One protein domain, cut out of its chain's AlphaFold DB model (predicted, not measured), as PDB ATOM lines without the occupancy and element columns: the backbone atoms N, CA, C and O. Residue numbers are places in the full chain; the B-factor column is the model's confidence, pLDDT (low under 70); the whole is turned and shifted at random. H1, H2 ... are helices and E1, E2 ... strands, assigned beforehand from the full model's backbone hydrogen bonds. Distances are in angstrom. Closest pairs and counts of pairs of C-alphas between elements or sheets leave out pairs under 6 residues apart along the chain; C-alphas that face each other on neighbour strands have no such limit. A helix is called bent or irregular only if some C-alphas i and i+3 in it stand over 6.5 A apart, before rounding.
ATOM      1  N   CYS A  82     222.849 154.590 130.280       53.03
ATOM      2  CA  CYS A  82     223.426 153.917 129.132       53.03
ATOM      3  C   CYS A  82     223.492 154.832 127.893       53.03
ATOM      4  O   CYS A  82     223.987 154.374 126.881       53.03
ATOM      5  N   ASP A  83     223.010 156.083 127.883       54.50
ATOM      6  CA  ASP A  83     222.875 156.923 126.672       54.50
ATOM      7  C   ASP A  83     222.158 156.198 125.500       54.50
ATOM      8  O   ASP A  83     222.548 156.334 124.338       54.50
ATOM      9  N   GLY A  84     221.175 155.331 125.780       56.59
ATOM     10  CA  GLY A  84     220.573 154.452 124.762       56.59
ATOM     11  C   GLY A  84     221.452 153.270 124.311       56.59
ATOM     12  O   GLY A  84     221.127 152.596 123.338       56.59
ATOM     13  N   LYS A  85     222.552 152.985 125.016       60.56
ATOM     14  CA  LYS A  85     223.495 151.877 124.767       60.56
ATOM     15  C   LYS A  85     223.169 150.612 125.568       60.56
ATOM     16  O   LYS A  85     224.032 149.748 125.702       60.56
ATOM     17  N   TYR A  86     221.963 150.464 126.120       68.75
ATOM     18  CA  TYR A  86     221.564 149.176 126.698       68.75
ATOM     19  C   TYR A  86     221.527 148.117 125.591       68.75
ATOM     20  O   TYR A  86     221.345 148.447 124.424       68.75
ATOM     21  N   THR A  87     221.712 146.846 125.918       79.00
ATOM     22  CA  THR A  87     221.701 145.762 124.923       79.00
ATOM     23  C   THR A  87     220.358 145.075 124.857       79.00
ATOM     24  O   THR A  87     219.810 144.896 123.770       79.00
ATOM     25  N   VAL A  88     219.815 144.725 126.023       86.88
ATOM     26  CA  VAL A  88     218.500 144.102 126.152       86.88
ATOM     27  C   VAL A  88     217.770 144.615 127.387       86.88
ATOM     28  O   VAL A  88     218.399 144.979 128.381       86.88
ATOM     29  N   TYR A  89     216.443 144.622 127.322       90.06
ATOM     30  CA  TYR A  89     215.570 144.843 128.471       90.06
ATOM     31  C   TYR A  89     214.293 144.012 128.352       90.06
ATOM     32  O   TYR A  89     213.880 143.635 127.253       90.06
ATOM     33  N   CYS A  90     213.652 143.743 129.482       90.12
ATOM     34  CA  CYS A  90     212.341 143.103 129.527       90.12
ATOM     35  C   CYS A  90     211.478 143.698 130.642       90.12
ATOM     36  O   CYS A  90     211.987 144.329 131.568       90.12
ATOM     37  N   LYS A  91     210.168 143.455 130.558       89.06
ATOM     38  CA  LYS A  91     209.176 143.846 131.565       89.06
ATOM     39  C   LYS A  91     208.614 142.594 132.253       89.06
ATOM     40  O   LYS A  91     207.649 142.022 131.741       89.06
ATOM     41  N   PRO A  92     209.226 142.113 133.349       90.19
ATOM     42  CA  PRO A  92     208.634 141.041 134.139       90.19
ATOM     43  C   PRO A  92     207.399 141.557 134.896       90.19
ATOM     44  O   PRO A  92     207.248 142.754 135.128       90.19
ATOM     45  N   SER A  93     206.511 140.648 135.299       88.31
ATOM     46  CA  SER A  93     205.378 140.975 136.179       88.31
ATOM     47  C   SER A  93     205.798 141.235 137.629       88.31
ATOM     48  O   SER A  93     205.086 141.934 138.346       88.31
ATOM     49  N   ASP A  94     206.942 140.686 138.045       90.12
ATOM     50  CA  ASP A  94     207.550 140.858 139.365       90.12
ATOM     51  C   ASP A  94     209.069 141.034 139.201       90.12
ATOM     52  O   ASP A  94     209.778 140.124 138.760       90.12
ATOM     53  N   ILE A  95     209.561 142.232 139.529       86.56
ATOM     54  CA  ILE A  95     210.975 142.602 139.403       86.56
ATOM     55  C   ILE A  95     211.833 141.849 140.419       86.56
ATOM     56  O   ILE A  95     212.866 141.297 140.044       86.56
ATOM     57  N   ALA A  96     211.407 141.777 141.681       88.38
ATOM     58  CA  ALA A  96     212.178 141.133 142.739       88.38
ATOM     59  C   ALA A  96     212.356 139.638 142.445       88.38
ATOM     60  O   ALA A  96     213.444 139.073 142.599       88.38
ATOM     61  N   GLN A  97     211.299 138.994 141.941       92.19
ATOM     62  CA  GLN A  97     211.394 137.616 141.484       92.19
ATOM     63  C   GLN A  97     212.328 137.474 140.272       92.19
ATOM     64  O   GLN A  97     213.173 136.577 140.267       92.19
ATOM     65  N   ALA A  98     212.247 138.369 139.283       93.56
ATOM     66  CA  ALA A  98     213.149 138.344 138.132       93.56
ATOM     67  C   ALA A  98     214.626 138.488 138.539       93.56
ATOM     68  O   ALA A  98     215.467 137.706 138.095       93.56
ATOM     69  N   VAL A  99     214.942 139.429 139.433       93.38
ATOM     70  CA  VAL A  99     216.297 139.637 139.967       93.38
ATOM     71  C   VAL A  99     216.798 138.385 140.683       93.38
ATOM     72  O   VAL A  99     217.914 137.935 140.423       93.38
ATOM     73  N   LYS A 100     215.958 137.753 141.510       93.62
ATOM     74  CA  LYS A 100     216.295 136.498 142.197       93.62
ATOM     75  C   LYS A 100     216.569 135.348 141.227       93.62
ATOM     76  O   LYS A 100     217.451 134.522 141.469       93.62
ATOM     77  N   GLU A 101     215.827 135.254 140.129       93.81
ATOM     78  CA  GLU A 101     216.047 134.225 139.111       93.81
ATOM     79  C   GLU A 101     217.353 134.438 138.341       93.81
ATOM     80  O   GLU A 101     218.080 133.472 138.084       93.81
ATOM     81  N   ILE A 102     217.682 135.696 138.038       94.12
ATOM     82  CA  ILE A 102     218.966 136.086 137.451       94.12
ATOM     83  C   ILE A 102     220.104 135.758 138.421       94.12
ATOM     84  O   ILE A 102     221.073 135.116 138.017       94.12
ATOM     85  N   GLU A 103     219.980 136.127 139.696       93.31
ATOM     86  CA  GLU A 103     220.958 135.804 140.740       93.31
ATOM     87  C   GLU A 103     221.149 134.288 140.864       93.31
ATOM     88  O   GLU A 103     222.276 133.791 140.877       93.31
ATOM     89  N   THR A 104     220.050 133.529 140.867       91.12
ATOM     90  CA  THR A 104     220.082 132.064 140.920       91.12
ATOM     91  C   THR A 104     220.826 131.491 139.718       91.12
ATOM     92  O   THR A 104     221.672 130.611 139.879       91.12
ATOM     93  N   LEU A 105     220.550 131.981 138.506       89.44
ATOM     94  CA  LEU A 105     221.271 131.564 137.306       89.44
ATOM     95  C   LEU A 105     222.762 131.922 137.382       89.44
ATOM     96  O   LEU A 105     223.604 131.091 137.052       89.44
ATOM     97  N   ALA A 106     223.084 133.124 137.852       88.06
ATOM     98  CA  ALA A 106     224.448 133.615 137.956       88.06
ATOM     99  C   ALA A 106     225.259 132.871 139.035       88.06
ATOM    100  O   ALA A 106     226.455 132.646 138.862       88.06
ATOM    101  N   SER A 107     224.615 132.425 140.118       85.88
ATOM    102  CA  SER A 107     225.249 131.644 141.191       85.88
ATOM    103  C   SER A 107     225.819 130.303 140.708       85.88
ATOM    104  O   SER A 107     226.828 129.835 141.232       85.88
ATOM    105  N   ALA A 108     225.229 129.730 139.654       81.12
ATOM    106  CA  ALA A 108     225.716 128.525 138.987       81.12
ATOM    107  C   ALA A 108     226.925 128.776 138.062       81.12
ATOM    108  O   ALA A 108     227.468 127.832 137.490       81.12
ATOM    109  N   MET A 109     227.349 130.032 137.888       80.56
ATOM    110  CA  MET A 109     228.460 130.417 137.018       80.56
ATOM    111  C   MET A 109     229.700 130.802 137.832       80.56
ATOM    112  O   MET A 109     229.637 131.452 138.881       80.56
ATOM    113  N   SER A 110     230.872 130.464 137.299       78.12
ATOM    114  CA  SER A 110     232.152 130.866 137.884       78.12
ATOM    115  C   SER A 110     232.537 132.271 137.423       78.12
ATOM    116  O   SER A 110     233.082 132.451 136.340       78.12
ATOM    117  N   PHE A 111     232.283 133.277 138.256       77.25
ATOM    118  CA  PHE A 111     232.754 134.646 138.024       77.25
ATOM    119  C   PHE A 111     234.085 134.910 138.722       77.25
ATOM    120  O   PHE A 111     234.273 134.527 139.879       77.25
ATOM    121  N   GLN A 112     234.985 135.639 138.056       81.62
ATOM    122  CA  GLN A 112     236.133 136.236 138.740       81.62
ATOM    123  C   GLN A 112     235.645 137.275 139.766       81.62
ATOM    124  O   GLN A 112     234.605 137.901 139.568       81.62
ATOM    125  N   GLN A 113     236.402 137.495 140.846       81.31
ATOM    126  CA  GLN A 113     236.042 138.426 141.933       81.31
ATOM    127  C   GLN A 113     235.551 139.810 141.444       81.31
ATOM    128  O   GLN A 113     234.463 140.222 141.855       81.31
ATOM    129  N   PRO A 114     236.248 140.503 140.518       83.50
ATOM    130  CA  PRO A 114     235.785 141.797 140.006       83.50
ATOM    131  C   PRO A 114     234.438 141.717 139.275       83.50
ATOM    132  O   PRO A 114     233.569 142.556 139.486       83.50
ATOM    133  N   GLN A 115     234.238 140.673 138.466       82.69
ATOM    134  CA  GLN A 115     232.993 140.450 137.725       82.69
ATOM    135  C   GLN A 115     231.839 140.090 138.660       82.69
ATOM    136  O   GLN A 115     230.721 140.555 138.466       82.69
ATOM    137  N   ARG A 116     232.106 139.302 139.707       86.06
ATOM    138  CA  ARG A 116     231.108 138.977 140.728       86.06
ATOM    139  C   ARG A 116     230.650 140.233 141.463       86.06
ATOM    140  O   ARG A 116     229.459 140.388 141.699       86.06
ATOM    141  N   LYS A 117     231.572 141.140 141.797       86.44
ATOM    142  CA  LYS A 117     231.212 142.433 142.385       86.44
ATOM    143  C   LYS A 117     230.332 143.249 141.432       86.44
ATOM    144  O   LYS A 117     229.265 143.680 141.849       86.44
ATOM    145  N   ALA A 118     230.737 143.388 140.167       86.06
ATOM    146  CA  ALA A 118     229.965 144.114 139.156       86.06
ATOM    147  C   ALA A 118     228.553 143.533 138.963       86.06
ATOM    148  O   ALA A 118     227.587 144.283 138.889       86.06
ATOM    149  N   LEU A 119     228.426 142.202 138.958       89.19
ATOM    150  CA  LEU A 119     227.143 141.504 138.912       89.19
ATOM    151  C   LEU A 119     226.259 141.861 140.115       89.19
ATOM    152  O   LEU A 119     225.099 142.203 139.927       89.19
ATOM    153  N   MET A 120     226.786 141.786 141.341       88.88
ATOM    154  CA  MET A 120     225.998 142.108 142.538       88.88
ATOM    155  C   MET A 120     225.604 143.585 142.580       88.88
ATOM    156  O   MET A 120     224.505 143.912 143.019       88.88
ATOM    157  N   ASP A 121     226.488 144.476 142.132       85.19
ATOM    158  CA  ASP A 121     226.189 145.901 142.035       85.19
ATOM    159  C   ASP A 121     225.072 146.143 141.003       85.19
ATOM    160  O   ASP A 121     224.116 146.845 141.319       85.19
ATOM    161  N   TRP A 122     225.122 145.485 139.838       88.81
ATOM    162  CA  TRP A 122     224.049 145.523 138.837       88.81
ATOM    163  C   TRP A 122     222.727 144.950 139.363       88.81
ATOM    164  O   TRP A 122     221.697 145.603 139.243       88.81
ATOM    165  N   LEU A 123     222.722 143.780 140.011       87.50
ATOM    166  CA  LEU A 123     221.496 143.186 140.569       87.50
ATOM    167  C   LEU A 123     220.812 144.113 141.582       87.50
ATOM    168  O   LEU A 123     219.590 144.236 141.565       87.50
ATOM    169  N   ARG A 124     221.588 144.815 142.419       81.94
ATOM    170  CA  ARG A 124     221.041 145.814 143.349       81.94
ATOM    171  C   ARG A 124     220.407 146.999 142.633       81.94
ATOM    172  O   ARG A 124     219.423 147.522 143.144       81.94
ATOM    173  N   THR A 125     220.950 147.440 141.494       78.19
ATOM    174  CA  THR A 125     220.281 148.497 140.723       78.19
ATOM    175  C   THR A 125     218.973 147.985 140.139       78.19
ATOM    176  O   THR A 125     217.983 148.700 140.206       78.19
ATOM    177  N   GLN A 126     218.931 146.731 139.674       82.44
ATOM    178  CA  GLN A 126     217.714 146.151 139.105       82.44
ATOM    179  C   GLN A 126     216.595 145.946 140.137       82.44
ATOM    180  O   GLN A 126     215.431 146.143 139.808       82.44
ATOM    181  N   ASP A 127     216.930 145.599 141.381       70.62
ATOM    182  CA  ASP A 127     215.953 145.427 142.473       70.62
ATOM    183  C   ASP A 127     215.223 146.734 142.833       70.62
ATOM    184  O   ASP A 127     214.121 146.731 143.373       70.62
ATOM    185  N   MET A 128     215.818 147.879 142.487       68.81
ATOM    186  CA  MET A 128     215.210 149.196 142.662       68.81
ATOM    187  C   MET A 128     214.299 149.610 141.495       68.81
ATOM    188  O   MET A 128     213.720 150.702 141.534       68.81
ATOM    189  N   ASN A 129     214.171 148.784 140.455       67.88
ATOM    190  CA  ASN A 129     213.389 149.123 139.273       67.88
ATOM    191  C   ASN A 129     211.895 148.879 139.507       67.88
ATOM    192  O   ASN A 129     211.491 147.891 140.112       67.88
ATOM    193  N   SER A 130     211.052 149.759 138.967       64.94
ATOM    194  CA  SER A 130     209.594 149.658 139.107       64.94
ATOM    195  C   SER A 130     208.904 148.884 137.980       64.94
ATOM    196  O   SER A 130     207.751 148.491 138.137       64.94
ATOM    197  N   GLU A 131     209.567 148.692 136.834       75.94
ATOM    198  CA  GLU A 131     208.895 148.183 135.628       75.94
ATOM    199  C   GLU A 131     209.771 147.308 134.725       75.94
ATOM    200  O   GLU A 131     209.295 146.299 134.208       75.94
ATOM    201  N   PHE A 132     211.041 147.662 134.522       83.12
ATOM    202  CA  PHE A 132     211.915 146.967 133.575       83.12
ATOM    203  C   PHE A 132     213.164 146.428 134.255       83.12
ATOM    204  O   PHE A 132     213.686 147.039 135.180       83.12
ATOM    205  N   VAL A 133     213.694 145.327 133.733       88.62
ATOM    206  CA  VAL A 133     215.062 144.876 134.011       88.62
ATOM    207  C   VAL A 133     215.894 145.150 132.766       88.62
ATOM    208  O   VAL A 133     215.456 144.842 131.656       88.62
ATOM    209  N   VAL A 134     217.069 145.754 132.938       87.19
ATOM    210  CA  VAL A 134     217.898 146.281 131.847       87.19
ATOM    211  C   VAL A 134     219.323 145.745 131.966       87.19
ATOM    212  O   VAL A 134     219.899 145.702 133.052       87.19
ATOM    213  N   ALA A 135     219.918 145.361 130.837       88.81
ATOM    214  CA  ALA A 135     221.327 144.989 130.752       88.81
ATOM    215  C   ALA A 135     222.095 145.910 129.791       88.81
ATOM    216  O   ALA A 135     221.734 146.046 128.617       88.81
ATOM    217  N   ASP A 136     223.179 146.513 130.283       79.25
ATOM    218  CA  ASP A 136     224.081 147.374 129.508       79.25
ATOM    219  C   ASP A 136     224.909 146.561 128.486       79.25
ATOM    220  O   ASP A 136     225.285 145.414 128.727       79.25
ATOM    221  N   LYS A 137     225.228 147.171 127.339       73.88
ATOM    222  CA  LYS A 137     226.189 146.665 126.346       73.88
ATOM    223  C   LYS A 137     227.620 146.557 126.842       73.88
ATOM    224  O   LYS A 137     228.369 145.738 126.311       73.88
ATOM    225  N   ALA A 138     228.003 147.338 127.847       77.00
ATOM    226  CA  ALA A 138     229.318 147.249 128.469       77.00
ATOM    227  C   ALA A 138     229.577 145.867 129.091       77.00
ATOM    228  O   ALA A 138     230.715 145.397 129.080       77.00
ATOM    229  N   GLU A 139     228.523 145.194 129.569       82.38
ATOM    230  CA  GLU A 139     228.612 143.895 130.234       82.38
ATOM    231  C   GLU A 139     227.702 142.863 129.554       82.38
ATOM    232  O   GLU A 139     226.609 142.547 130.029       82.38
ATOM    233  N   PRO A 140     228.158 142.259 128.443       84.81
ATOM    234  CA  PRO A 140     227.333 141.342 127.663       84.81
ATOM    235  C   PRO A 140     226.859 140.103 128.437       84.81
ATOM    236  O   PRO A 140     225.865 139.480 128.081       84.81
ATOM    237  N   VAL A 141     227.570 139.731 129.505       86.06
ATOM    238  CA  VAL A 141     227.159 138.659 130.420       86.06
ATOM    239  C   VAL A 141     225.785 138.949 131.015       86.06
ATOM    240  O   VAL A 141     224.963 138.042 131.114       86.06
ATOM    241  N   PHE A 142     225.519 140.201 131.387       90.38
ATOM    242  CA  PHE A 142     224.241 140.596 131.971       90.38
ATOM    243  C   PHE A 142     223.126 140.478 130.933       90.38
ATOM    244  O   PHE A 142     222.042 139.996 131.252       90.38
ATOM    245  N   ALA A 143     223.421 140.808 129.670       90.56
ATOM    246  CA  ALA A 143     222.492 140.620 128.561       90.56
ATOM    247  C   ALA A 143     222.148 139.140 128.343       90.56
ATOM    248  O   ALA A 143     220.977 138.804 128.195       90.56
ATOM    249  N   ILE A 144     223.145 138.248 128.388       91.44
ATOM    250  CA  ILE A 144     222.933 136.794 128.294       91.44
ATOM    251  C   ILE A 144     222.073 136.280 129.450       91.44
ATOM    252  O   ILE A 144     221.122 135.535 129.224       91.44
ATOM    253  N   LEU A 145     222.396 136.672 130.685       92.69
ATOM    254  CA  LEU A 145     221.650 136.257 131.872       92.69
ATOM    255  C   LEU A 145     220.190 136.712 131.805       92.69
ATOM    256  O   LEU A 145     219.282 135.908 132.020       92.69
ATOM    257  N   LEU A 146     219.969 137.985 131.467       94.00
ATOM    258  CA  LEU A 146     218.637 138.559 131.340       94.00
ATOM    259  C   LEU A 146     217.839 137.882 130.220       94.00
ATOM    260  O   LEU A 146     216.686 137.515 130.429       94.00
ATOM    261  N   ALA A 147     218.458 137.658 129.058       93.25
ATOM    262  CA  ALA A 147     217.821 136.984 127.933       93.25
ATOM    263  C   ALA A 147     217.428 135.535 128.258       93.25
ATOM    264  O   ALA A 147     216.348 135.086 127.871       93.25
ATOM    265  N   GLU A 148     218.274 134.809 128.994       93.25
ATOM    266  CA  GLU A 148     217.988 133.442 129.434       93.25
ATOM    267  C   GLU A 148     216.760 133.398 130.346       93.25
ATOM    268  O   GLU A 148     215.857 132.590 130.127       93.25
ATOM    269  N   VAL A 149     216.707 134.272 131.354       94.19
ATOM    270  CA  VAL A 149     215.584 134.326 132.298       94.19
ATOM    271  C   VAL A 149     214.309 134.806 131.602       94.19
ATOM    272  O   VAL A 149     213.264 134.175 131.759       94.19
ATOM    273  N   ALA A 150     214.388 135.850 130.775       93.25
ATOM    274  CA  ALA A 150     213.240 136.371 130.038       93.25
ATOM    275  C   ALA A 150     212.627 135.316 129.109       93.25
ATOM    276  O   ALA A 150     211.421 135.083 129.155       93.25
ATOM    277  N   THR A 151     213.453 134.611 128.332       90.50
ATOM    278  CA  THR A 151     212.960 133.592 127.394       90.50
ATOM    279  C   THR A 151     212.336 132.402 128.130       90.50
ATOM    280  O   THR A 151     211.287 131.914 127.719       90.50
ATOM    281  N   ARG A 152     212.931 131.954 129.247       89.81
ATOM    282  CA  ARG A 152     212.391 130.846 130.062       89.81
ATOM    283  C   ARG A 152     211.038 131.159 130.691       89.81
ATOM    284  O   ARG A 152     210.227 130.253 130.843       89.81
ATOM    285  N   ASN A 153     210.804 132.420 131.039       89.88
ATOM    286  CA  ASN A 153     209.557 132.874 131.647       89.88
ATOM    287  C   ASN A 153     208.556 133.452 130.635       89.88
ATOM    288  O   ASN A 153     207.499 133.943 131.026       89.88
ATOM    289  N   GLY A 154     208.869 133.408 129.334       87.88
ATOM    290  CA  GLY A 154     207.998 133.935 128.283       87.88
ATOM    291  C   GLY A 154     207.842 135.460 128.306       87.88
ATOM    292  O   GLY A 154     206.837 135.979 127.823       87.88
ATOM    293  N   TRP A 155     208.801 136.191 128.877       90.38
ATOM    294  CA  TRP A 155     208.791 137.652 128.864       90.38
ATOM    295  C   TRP A 155     209.248 138.180 127.509       90.38
ATOM    296  O   TRP A 155     210.200 137.675 126.913       90.38
ATOM    297  N   ALA A 156     208.592 139.242 127.043       85.75
ATOM    298  CA  ALA A 156     209.022 139.944 125.845       85.75
ATOM    299  C   ALA A 156     210.399 140.577 126.086       85.75
ATOM    300  O   ALA A 156     210.577 141.395 126.996       85.75
ATOM    301  N   LEU A 157     211.366 140.172 125.268       87.62
ATOM    302  CA  LEU A 157     212.716 140.704 125.281       87.62
ATOM    303  C   LEU A 157     212.855 141.735 124.165       87.62
ATOM    304  O   LEU A 157     212.541 141.469 123.005       87.62
ATOM    305  N   HIS A 158     213.342 142.910 124.526       85.94
ATOM    306  CA  HIS A 158     213.564 144.021 123.617       85.94
ATOM    307  C   HIS A 158     215.052 144.345 123.552       85.94
ATOM    308  O   HIS A 158     215.799 144.053 124.486       85.94
ATOM    309  N   SER A 159     215.485 144.970 122.459       83.38
ATOM    310  CA  SER A 159     216.881 145.339 122.241       83.38
ATOM    311  C   SER A 159     217.017 146.713 121.593       83.38
ATOM    312  O   SER A 159     216.101 147.184 120.923       83.38
ATOM    313  N   SER A 160     218.177 147.340 121.791       75.19
ATOM    314  CA  SER A 160     218.624 148.526 121.057       75.19
ATOM    315  C   SER A 160     219.185 148.221 119.662       75.19
ATOM    316  O   SER A 160     219.451 149.149 118.904       75.19
ATOM    317  N   SER A 161     219.433 146.947 119.335       72.69
ATOM    318  CA  SER A 161     219.998 146.505 118.056       72.69
ATOM    319  C   SER A 161     219.086 145.472 117.400       72.69
ATOM    320  O   SER A 161     218.543 144.593 118.071       72.69
ATOM    321  N   ASP A 162     218.941 145.555 116.080       76.00
ATOM    322  CA  ASP A 162     218.147 144.589 115.324       76.00
ATOM    323  C   ASP A 162     218.769 143.184 115.356       76.00
ATOM    324  O   ASP A 162     219.965 142.997 115.606       76.00
ATOM    325  N   GLY A 163     217.947 142.172 115.073       79.31
ATOM    326  CA  GLY A 163     218.417 140.798 114.880       79.31
ATOM    327  C   GLY A 163     218.757 140.044 116.164       79.31
ATOM    328  O   GLY A 163     219.608 139.155 116.129       79.31
ATOM    329  N   ILE A 164     218.103 140.379 117.282       87.19
ATOM    330  CA  ILE A 164     218.186 139.580 118.508       87.19
ATOM    331  C   ILE A 164     217.901 138.097 118.188       87.19
ATOM    332  O   ILE A 164     216.930 137.806 117.479       87.19
ATOM    333  N   PRO A 165     218.733 137.141 118.645       89.62
ATOM    334  CA  PRO A 165     218.494 135.734 118.347       89.62
ATOM    335  C   PRO A 165     217.131 135.264 118.870       89.62
ATOM    336  O   PRO A 165     216.768 135.525 120.013       89.62
ATOM    337  N   ALA A 166     216.394 134.520 118.040       86.44
ATOM    338  CA  ALA A 166     215.047 134.032 118.363       86.44
ATOM    339  C   ALA A 166     215.024 132.816 119.311       86.44
ATOM    340  O   ALA A 166     213.959 132.324 119.675       86.44
ATOM    341  N   VAL A 167     216.196 132.299 119.677       88.88
ATOM    342  CA  VAL A 167     216.357 131.129 120.545       88.88
ATOM    343  C   VAL A 167     216.950 131.548 121.880       88.88
ATOM    344  O   VAL A 167     217.698 132.517 121.958       88.88
ATOM    345  N   VAL A 168     216.651 130.793 122.932       90.44
ATOM    346  CA  VAL A 168     217.216 131.018 124.267       90.44
ATOM    347  C   VAL A 168     218.757 130.884 124.249       90.44
ATOM    348  O   VAL A 168     219.271 130.021 123.526       90.44
ATOM    349  N   PRO A 169     219.525 131.690 125.014       90.31
ATOM    350  CA  PRO A 169     220.989 131.612 125.028       90.31
ATOM    351  C   PRO A 169     221.563 130.218 125.301       90.31
ATOM    352  O   PRO A 169     222.567 129.843 124.702       90.31
ATOM    353  N   SER A 170     220.924 129.413 126.148       89.19
ATOM    354  CA  SER A 170     221.325 128.023 126.400       89.19
ATOM    355  C   SER A 170     221.181 127.087 125.194       89.19
ATOM    356  O   SER A 170     221.890 126.083 125.138       89.19
ATOM    357  N   ALA A 171     220.321 127.407 124.222       88.00
ATOM    358  CA  ALA A 171     220.146 126.618 123.003       88.00
ATOM    359  C   ALA A 171     221.196 126.960 121.934       88.00
ATOM    360  O   ALA A 171     221.736 126.060 121.296       88.00
ATOM    361  N   ASP A 172     221.520 128.245 121.759       88.88
ATOM    362  CA  ASP A 172     222.552 128.688 120.815       88.88
ATOM    363  C   ASP A 172     223.319 129.907 121.335       88.88
ATOM    364  O   ASP A 172     223.153 131.053 120.900       88.88
ATOM    365  N   ILE A 173     224.231 129.633 122.260       86.00
ATOM    366  CA  ILE A 173     225.058 130.672 122.867       86.00
ATOM    367  C   ILE A 173     225.982 131.359 121.845       86.00
ATOM    368  O   ILE A 173     226.383 132.503 122.038       86.00
ATOM    369  N   GLN A 174     226.317 130.687 120.737       84.50
ATOM    370  CA  GLN A 174     227.201 131.240 119.708       84.50
ATOM    371  C   GLN A 174     226.504 132.318 118.886       84.50
ATOM    372  O   GLN A 174     227.130 133.316 118.528       84.50
ATOM    373  N   SER A 175     225.218 132.153 118.583       88.31
ATOM    374  CA  SER A 175     224.435 133.198 117.916       88.31
ATOM    375  C   SER A 175     224.273 134.435 118.796       88.31
ATOM    376  O   SER A 175     224.491 135.546 118.317       88.31
ATOM    377  N   TRP A 176     224.027 134.255 120.095       88.31
ATOM    378  CA  TRP A 176     224.020 135.365 121.048       88.31
ATOM    379  C   TRP A 176     225.368 136.071 121.149       88.31
ATOM    380  O   TRP A 176     225.414 137.294 121.094       88.31
ATOM    381  N   PHE A 177     226.478 135.340 121.227       84.50
ATOM    382  CA  PHE A 177     227.796 135.972 121.271       84.50
ATOM    383  C   PHE A 177     228.167 136.712 119.988       84.50
ATOM    384  O   PHE A 177     228.744 137.796 120.072       84.50
ATOM    385  N   ARG A 178     227.829 136.155 118.819       86.38
ATOM    386  CA  ARG A 178     228.017 136.831 117.528       86.38
ATOM    387  C   ARG A 178     227.218 138.124 117.473       86.38
ATOM    388  O   ARG A 178     227.771 139.158 117.116       86.38
ATOM    389  N   TRP A 179     225.958 138.076 117.897       87.06
ATOM    390  CA  TRP A 179     225.107 139.256 117.982       87.06
ATOM    391  C   TRP A 179     225.669 140.305 118.961       87.06
ATOM    392  O   TRP A 179     225.758 141.484 118.629       87.06
ATOM    393  N   LEU A 180     226.184 139.871 120.116       84.69
ATOM    394  CA  LEU A 180     226.851 140.727 121.108       84.69
ATOM    395  C   LEU A 180     228.276 141.168 120.712       84.69
ATOM    396  O   LEU A 180     228.873 141.980 121.417       84.69
ATOM    397  N   SER A 181     228.832 140.655 119.609       78.69
ATOM    398  CA  SER A 181     230.200 140.924 119.132       78.69
ATOM    399  C   SER A 181     231.316 140.622 120.155       78.69
ATOM    400  O   SER A 181     232.285 141.375 120.262       78.69
ATOM    401  N   ILE A 182     231.211 139.526 120.923       66.94
ATOM    402  CA  ILE A 182     232.210 139.168 121.957       66.94
ATOM    403  C   ILE A 182     233.311 138.231 121.416       66.94
ATOM    404  O   ILE A 182     232.984 137.232 120.773       66.94
ATOM    405  N   PRO A 183     234.603 138.457 121.751       59.16
ATOM    406  CA  PRO A 183     235.697 137.515 121.484       59.16
ATOM    407  C   PRO A 183     235.540 136.149 122.177       59.16
ATOM    408  O   PRO A 183     235.070 136.058 123.315       59.16
ATOM    409  N   GLN A 184     236.023 135.084 121.524       53.78
ATOM    410  CA  GLN A 184     235.796 133.698 121.953       53.78
ATOM    411  C   GLN A 184     236.432 133.314 123.305       53.78
ATOM    412  O   GLN A 184     235.997 132.360 123.943       53.78
ATOM    413  N   GLU A 185     237.419 134.057 123.804       53.75
ATOM    414  CA  GLU A 185     238.114 133.727 125.059       53.75
ATOM    415  C   GLU A 185     237.205 133.808 126.302       53.75
ATOM    416  O   GLU A 185     237.429 133.102 127.284       53.75
ATOM    417  N   LYS A 186     236.110 134.583 126.247       54.94
ATOM    418  CA  LYS A 186     235.092 134.632 127.316       54.94
ATOM    419  C   LYS A 186     234.101 133.446 127.276       54.94
ATOM    420  O   LYS A 186     233.232 133.353 128.140       54.94
ATOM    421  N   MET A 187     234.199 132.534 126.296       55.00
ATOM    422  CA  MET A 187     233.148 131.547 125.971       55.00
ATOM    423  C   MET A 187     233.064 130.321 126.884       55.00
ATOM    424  O   MET A 187     231.982 129.746 127.020       55.00
ATOM    425  N   LEU A 188     234.170 129.875 127.479       58.59
ATOM    426  CA  LEU A 188     234.219 128.554 128.126       58.59
ATOM    427  C   LEU A 188     233.420 128.501 129.437       58.59
ATOM    428  O   LEU A 188     232.778 127.494 129.747       58.59
ATOM    429  N   THR A 189     233.392 129.608 130.174       62.28
ATOM    430  CA  THR A 189     232.767 129.676 131.499       62.28
ATOM    431  C   THR A 189     231.246 129.826 131.423       62.28
ATOM    432  O   THR A 189     230.524 129.214 132.207       62.28
ATOM    433  N   LEU A 190     230.746 130.581 130.438       65.69
ATOM    434  CA  LEU A 190     229.311 130.818 130.225       65.69
ATOM    435  C   LEU A 190     228.596 129.596 129.639       65.69
ATOM    436  O   LEU A 190     227.518 129.228 130.102       65.69
ATOM    437  N   LYS A 191     229.215 128.930 128.656       66.00
ATOM    438  CA  LYS A 191     228.634 127.758 127.985       66.00
ATOM    439  C   LYS A 191     228.402 126.594 128.954       66.00
ATOM    440  O   LYS A 191     227.338 125.981 128.935       66.00
ATOM    441  N   SER A 192     229.379 126.321 129.818       63.59
ATOM    442  CA  SER A 192     229.329 125.203 130.768       63.59
ATOM    443  C   SER A 192     228.204 125.363 131.797       63.59
ATOM    444  O   SER A 192     227.501 124.403 132.099       63.59
ATOM    445  N   ALA A 193     227.970 126.586 132.282       62.91
ATOM    446  CA  ALA A 193     226.926 126.861 133.265       62.91
ATOM    447  C   ALA A 193     225.507 126.870 132.663       62.91
ATOM    448  O   ALA A 193     224.557 126.430 133.311       62.91
ATOM    449  N   LEU A 194     225.353 127.314 131.409       69.69
ATOM    450  CA  LEU A 194     224.064 127.265 130.707       69.69
ATOM    451  C   LEU A 194     223.644 125.827 130.352       69.69
ATOM    452  O   LEU A 194     222.458 125.509 130.428       69.69
ATOM    453  N   ALA A 195     224.604 124.948 130.042       62.62
ATOM    454  CA  ALA A 195     224.354 123.541 129.718       62.62
ATOM    455  C   ALA A 195     223.908 122.692 130.926       62.62
ATOM    456  O   ALA A 195     223.133 121.754 130.768       62.62
ATOM    457  N   MET A 196     224.333 123.029 132.150       54.72
ATOM    458  CA  MET A 196     223.943 122.277 133.355       54.72
ATOM    459  C   MET A 196     222.451 122.387 133.702       54.72
ATOM    460  O   MET A 196     221.937 121.565 134.458       54.72
ATOM    461  N   LYS A 197     221.735 123.376 133.154       52.69
ATOM    462  CA  LYS A 197     220.328 123.646 133.490       52.69
ATOM    463  C   LYS A 197     219.334 123.168 132.420       52.69
ATOM    464  O   LYS A 197     218.136 123.179 132.682       52.69
TER     465      LYS A 197
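This is residues 82 to 197 of the 218 residues of an uncharacterized protein of Diaphorobacter sp. LR2014-1 (UniProt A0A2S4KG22). What does the model look like? One helix, H3, lies in the middle, with a small three-stranded sheet covering one side of it and the helical hairpin of H1 and H2 on another. H4 and H5 are more loosely set, farther out, after a long loop. What is it made of? The printed part has 116 residues with five named helices and three named strands, in the order E1 H1 H2 E2 H3 E3 H4 H5; it is mostly helix, and the sheet, E2 E1 E3, is antiparallel. How large is it? It is compact and rounded, with a radius of gyration of the C-alphas of 13.0 A and spans of 35 by 32 by 29 A.

How do the strands pair? E1, residues 86 to 90, is the inner strand, antiparallel to the edge strands E2, residues 133 to 136, and E3, residues 157 to 159. N 133 and O 90, at 2.9 A, and N 89 and O 158, at 3.0 A, are within hydrogen-bond range. What is on the sheet? H3, residues 140 to 152, is on one face, two layers in all, at a height over the sheet of 8.4 A; it lies over E2 and E1 and runs along the strands, at 20 degrees to E1 on the local plane, and the closest C-alphas of E2 and H3 are those of Ala 135 and Ala 143, 5.0 A apart. E2, H3 and E3 form a split strand-helix-strand unit, two strands running the same way with E1 between them in the sheet, and its crossover is right-handed. Where are the other helices? H1, residues 95 to 107, and H2, residues 113 to 127, form a hairpin at a shallow tilt of 14 degrees, and H1 touches H3 at a steep tilt of 64 degrees, closest at the C-alphas of Ile 102 and Leu 145, 6.2 A. H4, residues 173 to 179, is close to H3 but not clearly touching, closest at the C-alphas of Ile 144 and Trp 176, 7.5 A; H5, residues 184 to 195, is near H3. How are the helix backbones? Every O i to N i+4 pair is within hydrogen-bond range in H1, H2, H3 and H4; in H5, irregular with C-alphas 185 and 188 7.2 A apart, 3 of 8 are, and 3 of 9 O i to N i+3 pairs.

Where do the elements begin and end? C-alpha 86 of E1 is at (221.564, 149.176, 126.698), and C-alpha 195 of H5 at (224.354, 123.541, 129.718). How long are they? From first to last C-alpha, H2 measures 21.3 A, H3 18.4 A, H1 18.1 A and H5 17.2 A.

Are there cuts or long links? The printed part has no cut; the link from E3 to H4, residues 160 to 172, is long. Where is confidence low? pLDDT is under 70 at residues 82 to 86, 128 to 130 and 182 to 197.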